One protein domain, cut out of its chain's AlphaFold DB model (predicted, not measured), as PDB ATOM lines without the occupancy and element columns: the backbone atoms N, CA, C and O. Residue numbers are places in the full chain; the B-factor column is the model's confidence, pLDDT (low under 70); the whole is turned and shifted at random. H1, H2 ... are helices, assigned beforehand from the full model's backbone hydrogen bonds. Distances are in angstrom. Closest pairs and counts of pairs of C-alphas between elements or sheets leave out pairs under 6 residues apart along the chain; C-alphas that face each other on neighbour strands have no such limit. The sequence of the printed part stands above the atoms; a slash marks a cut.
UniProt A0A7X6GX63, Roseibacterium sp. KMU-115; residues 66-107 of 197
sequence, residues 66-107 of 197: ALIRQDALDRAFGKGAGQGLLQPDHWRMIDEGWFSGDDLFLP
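Overview. This is residues 66 to 107 of the 197 residues of a protein of Roseibacterium sp. KMU-115 (UniProt A0A7X6GX63). What shape is this? Two short helices, H2 and H1, stand apart in a small rounded body, and residues 78 to 86 bridge them. After H2, residues 96 to 107 fold back, and residues 104 to 105 pair antiparallel with residues 67 to 68. What is printed? The 42 residues hold two named helices, H1 then H2, and no named strand; the class is all helix, with 17 residues in named elements, under half. How large is it? It is compact, with a radius of gyration of the C-alphas of 9.1 A and spans of 21 by 20 by 19 A.

Along the chain. Where is H2? It holds residues 87 to 95, 12.3 A long, ending at C-alpha 95 (594.511, 406.909, 393.048). Where is H1? It holds residues 70 to 77, 10.4 A long, beginning at C-alpha 70 (589.287, 423.518, 391.132).

Arrangement. Do H2 and H1 meet? They are apart, with no C-alpha of the one within 8 A of the other. What of their backbones? In H1 and H2 every O i to N i+4 pair is within hydrogen-bond range.

Size, cuts and confidence. Which C-alphas are farthest apart? Those of Gly 78 and Pro 107, 23.2 A. Are there cuts or long links? The printed part has no cut, and the link from H1 to H2, nine residues, is short. Is confidence low anywhere? No printed residue is under 70.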
ATOM      1  N   ALA A  66     599.899 414.794 388.807       96.81
ATOM      2  CA  ALA A  66     598.694 415.533 388.471       96.81
ATOM      3  C   ALA A  66     597.883 415.903 389.725       96.81
ATOM      4  O   ALA A  66     597.851 415.161 390.709       96.81
ATOM      5  N   LEU A  67     597.218 417.051 389.663       97.00
ATOM      6  CA  LEU A  67     596.312 417.571 390.677       97.00
ATOM      7  C   LEU A  67     594.919 417.736 390.071       97.00
ATOM      8  O   LEU A  67     594.767 418.006 388.882       97.00
ATOM      9  N   ILE A  68     593.893 417.581 390.902       97.19
ATOM     10  CA  ILE A  68     592.502 417.827 390.504       97.19
ATOM     11  C   ILE A  68     592.278 419.330 390.331       97.19
ATOM     12  O   ILE A  68     592.664 420.116 391.200       97.19
ATOM     13  N   ARG A  69     591.648 419.722 389.222       96.12
ATOM     14  CA  ARG A  69     591.278 421.109 388.941       96.12
ATOM     15  C   ARG A  69     590.199 421.605 389.902       96.12
ATOM     16  O   ARG A  69     589.343 420.848 390.362       96.12
ATOM     17  N   GLN A  70     590.218 422.907 390.181       94.06
ATOM     18  CA  GLN A  70     589.287 423.518 391.132       94.06
ATOM     19  C   GLN A  70     587.822 423.402 390.692       94.06
ATOM     20  O   GLN A  70     586.953 423.160 391.523       94.06
ATOM     21  N   ASP A  71     587.539 423.534 389.399       95.06
ATOM     22  CA  ASP A  71     586.195 423.374 388.840       95.06
ATOM     23  C   ASP A  71     585.684 421.931 388.970       95.06
ATOM     24  O   ASP A  71     584.519 421.719 389.307       95.06
ATOM     25  N   ALA A  72     586.546 420.930 388.785       95.62
ATOM     26  CA  ALA A  72     586.210 419.534 389.047       95.62
ATOM     27  C   ALA A  72     585.886 419.289 390.533       95.62
ATOM     28  O   ALA A  72     584.873 418.656 390.840       95.62
ATOM     29  N   LEU A  73     586.679 419.850 391.454       94.81
ATOM     30  CA  LEU A  73     586.408 419.788 392.896       94.81
ATOM     31  C   LEU A  73     585.084 420.470 393.262       94.81
ATOM     32  O   LEU A  73     584.283 419.900 394.001       94.81
ATOM     33  N   ASP A  74     584.833 421.662 392.719       93.38
ATOM     34  CA  ASP A  74     583.618 422.426 392.996       93.38
ATOM     35  C   ASP A  74     582.361 421.710 392.473       93.38
ATOM     36  O   ASP A  74     581.323 421.732 393.138       93.38
ATOM     37  N   ARG A  75     582.446 421.033 391.317       92.56
ATOM     38  CA  ARG A  75     581.356 420.190 390.789       92.56
ATOM     39  C   ARG A  75     581.083 418.972 391.671       92.56
ATOM     40  O   ARG A  75     579.924 418.616 391.858       92.56
ATOM     41  N   ALA A  76     582.127 418.330 392.194       92.25
ATOM     42  CA  ALA A  76     581.998 417.092 392.961       92.25
ATOM     43  C   ALA A  76     581.557 417.314 394.418       92.25
ATOM     44  O   ALA A  76     580.821 416.498 394.973       92.25
ATOM     45  N   PHE A  77     582.020 418.398 395.045       91.62
ATOM     46  CA  PHE A  77     581.924 418.601 396.495       91.62
ATOM     47  C   PHE A  77     581.283 419.938 396.896       91.62
ATOM     48  O   PHE A  77     581.081 420.195 398.084       91.62
ATOM     49  N   GLY A  78     580.945 420.785 395.923       90.56
ATOM     50  CA  GLY A  78     580.435 422.133 396.145       90.56
ATOM     51  C   GLY A  78     581.534 423.197 396.139       90.56
ATOM     52  O   GLY A  78     582.719 422.919 396.321       90.56
ATOM     53  N   LYS A  79     581.122 424.453 395.923       91.00
ATOM     54  CA  LYS A  79     582.041 425.590 395.779       91.00
ATOM     55  C   LYS A  79     582.960 425.745 396.986       91.00
ATOM     56  O   LYS A  79     582.496 425.828 398.120       91.00
ATOM     57  N   GLY A  80     584.255 425.874 396.714       86.25
ATOM     58  CA  GLY A  80     585.269 426.108 397.737       86.25
ATOM     59  C   GLY A  80     585.726 424.840 398.454       86.25
ATOM     60  O   GLY A  80     586.565 424.936 399.341       86.25
ATOM     61  N   ALA A  81     585.262 423.652 398.056       85.38
ATOM     62  CA  ALA A  81     585.692 422.391 398.661       85.38
ATOM     63  C   ALA A  81     587.196 422.105 398.500       85.38
ATOM     64  O   ALA A  81     587.769 421.345 399.279       85.38
ATOM     65  N   GLY A  82     587.846 422.736 397.517       84.94
ATOM     66  CA  GLY A  82     589.304 422.703 397.363       84.94
ATOM     67  C   GLY A  82     590.067 423.479 398.443       84.94
ATOM     68  O   GLY A  82     591.254 423.235 398.656       84.94
ATOM     69  N   GLN A  83     589.409 424.391 399.169       84.88
ATOM     70  CA  GLN A  83     590.053 425.178 400.216       84.88
ATOM     71  C   GLN A  83     590.437 424.267 401.388       84.88
ATOM     72  O   GLN A  83     589.595 423.770 402.130       84.88
ATOM     73  N   GLY A  84     591.741 424.044 401.552       85.38
ATOM     74  CA  GLY A  84     592.293 423.181 402.595       85.38
ATOM     75  C   GLY A  84     592.585 421.748 402.149       85.38
ATOM     76  O   GLY A  84     592.931 420.924 403.000       85.38
ATOM     77  N   LEU A  85     592.467 421.429 400.856       92.69
ATOM     78  CA  LEU A  85     593.070 420.217 400.303       92.69
ATOM     79  C   LEU A  85     594.573 420.422 400.099       92.69
ATOM     80  O   LEU A  85     595.019 421.452 399.599       92.69
ATOM     81  N   LEU A  86     595.354 419.433 400.524       93.31
ATOM     82  CA  LEU A  86     596.791 419.366 400.265       93.31
ATOM     83  C   LEU A  86     597.041 418.504 399.025       93.31
ATOM     84  O   LEU A  86     596.218 417.654 398.699       93.31
ATOM     85  N   GLN A  87     598.194 418.638 398.361       93.38
ATOM     86  CA  GLN A  87     598.484 417.818 397.171       93.38
ATOM     87  C   GLN A  87     598.348 416.297 397.409       93.38
ATOM     88  O   GLN A  87     597.766 415.628 396.554       93.38
ATOM     89  N   PRO A  88     598.750 415.733 398.569       94.19
ATOM     90  CA  PRO A  88     598.482 414.329 398.875       94.19
ATOM     91  C   PRO A  88     596.993 413.957 398.878       94.19
ATOM     92  O   PRO A  88     596.656 412.835 398.508       94.19
ATOM     93  N   ASP A  89     596.098 414.874 399.262       95.88
ATOM     94  CA  ASP A  89     594.648 414.646 399.218       95.88
ATOM     95  C   ASP A  89     594.173 414.496 397.764       95.88
ATOM     96  O   ASP A  89     593.382 413.606 397.453       95.88
ATOM     97  N   HIS A  90     594.708 415.327 396.858       96.44
ATOM     98  CA  HIS A  90     594.420 415.222 395.425       96.44
ATOM     99  C   HIS A  90     594.884 413.866 394.896       96.44
ATOM    100  O   HIS A  90     594.112 413.164 394.249       96.44
ATOM    101  N   TRP A  91     596.116 413.464 395.217       95.25
ATOM    102  CA  TRP A  91     596.659 412.182 394.773       95.25
ATOM    103  C   TRP A  91     595.871 410.997 395.307       95.25
ATOM    104  O   TRP A  91     595.578 410.097 394.532       95.25
ATOM    105  N   ARG A  92     595.448 411.022 396.578       95.44
ATOM    106  CA  ARG A  92     594.594 409.965 397.130       95.44
ATOM    107  C   ARG A  92     593.298 409.828 396.332       95.44
ATOM    108  O   ARG A  92     592.913 408.720 395.985       95.44
ATOM    109  N   MET A  93     592.620 410.933 396.036       96.56
ATOM    110  CA  MET A  93     591.369 410.889 395.272       96.56
ATOM    111  C   MET A  93     591.576 410.436 393.818       96.56
ATOM    112  O   MET A  93     590.716 409.751 393.272       96.56
ATOM    113  N   ILE A  94     592.708 410.781 393.200       96.69
ATOM    114  CA  ILE A  94     593.078 410.289 391.864       96.69
ATOM    115  C   ILE A  94     593.361 408.782 391.904       96.69
ATOM    116  O   ILE A  94     592.850 408.047 391.063       96.69
ATOM    117  N   ASP A  95     594.126 408.317 392.892       95.12
ATOM    118  CA  ASP A  95     594.511 406.909 393.048       95.12
ATOM    119  C   ASP A  95     593.288 406.010 393.322       95.12
ATOM    120  O   ASP A  95     593.233 404.873 392.862       95.12
ATOM    121  N   GLU A  96     592.261 406.544 393.990       95.44
ATOM    122  CA  GLU A  96     590.953 405.896 394.195       95.44
ATOM    123  C   GLU A  96     590.022 405.987 392.967       95.44
ATOM    124  O   GLU A  96     588.880 405.523 393.005       95.44
ATOM    125  N   GLY A  97     590.468 406.621 391.880       95.88
ATOM    126  CA  GLY A  97     589.714 406.753 390.634       95.88
ATOM    127  C   GLY A  97     588.542 407.734 390.700       95.88
ATOM    128  O   GLY A  97     587.615 407.629 389.900       95.88
ATOM    129  N   TRP A  98     588.538 408.679 391.649       95.56
ATOM    130  CA  TRP A  98     587.445 409.655 391.777       95.56
ATOM    131  C   TRP A  98     587.500 410.737 390.693       95.56
ATOM    132  O   TRP A  98     586.464 411.309 390.366       95.56
ATOM    133  N   PHE A  99     588.690 411.009 390.152       96.94
ATOM    134  CA  PHE A  99     588.943 412.021 389.127       96.94
ATOM    135  C   PHE A  99     589.922 411.482 388.086       96.94
ATOM    136  O   PHE A  99     590.864 410.764 388.426       96.94
ATOM    137  N   SER A 100     589.719 411.839 386.818       96.50
ATOM    138  CA  SER A 100     590.582 411.403 385.714       96.50
ATOM    139  C   SER A 100     590.471 412.335 384.504       96.50
ATOM    140  O   SER A 100     589.566 413.162 384.435       96.50
ATOM    141  N   GLY A 101     591.389 412.200 383.542       95.94
ATOM    142  CA  GLY A 101     591.327 412.930 382.272       95.94
ATOM    143  C   GLY A 101     591.281 414.446 382.459       95.94
ATOM    144  O   GLY A 101     592.167 415.022 383.091       95.94
ATOM    145  N   ASP A 102     590.233 415.074 381.926       96.69
ATOM    146  CA  ASP A 102     590.060 416.531 381.907       96.69
ATOM    147  C   ASP A 102     589.891 417.152 383.302       96.69
ATOM    148  O   ASP A 102     590.153 418.343 383.477       96.69
ATOM    149  N   ASP A 103     589.536 416.354 384.314       97.06
ATOM    150  CA  ASP A 103     589.468 416.811 385.706       97.06
ATOM    151  C   ASP A 103     590.851 417.120 386.297       97.06
ATOM    152  O   ASP A 103     590.948 417.689 387.388       97.06
ATOM    153  N   LEU A 104     591.928 416.724 385.615       97.75
ATOM    154  CA  LEU A 104     593.291 416.814 386.111       97.75
ATOM    155  C   LEU A 104     594.096 417.897 385.384       97.75
ATOM    156  O   LEU A 104     593.886 418.216 384.209       97.75
ATOM    157  N   PHE A 105     595.077 418.447 386.089       95.88
ATOM    158  CA  PHE A 105     596.146 419.248 385.509       95.88
ATOM    159  C   PHE A 105     597.492 418.812 386.084       95.88
ATOM    160  O   PHE A 105     597.593 418.460 387.258       95.88
ATOM    161  N   LEU A 106     598.535 418.817 385.256       95.75
ATOM    162  CA  LEU A 106     599.890 418.502 385.693       95.75
ATOM    163  C   LEU A 106     600.646 419.816 385.938       95.75
ATOM    164  O   LEU A 106     600.797 420.593 384.993       95.75
ATOM    165  N   PRO A 107     601.111 420.095 387.167       92.94
ATOM    166  CA  PRO A 107     601.886 421.297 387.434       92.94
ATOM    167  C   PRO A 107     603.309 421.097 386.905       92.94
ATOM    168  O   PRO A 107     604.166 420.621 387.633       92.94
TER     169      PRO A 107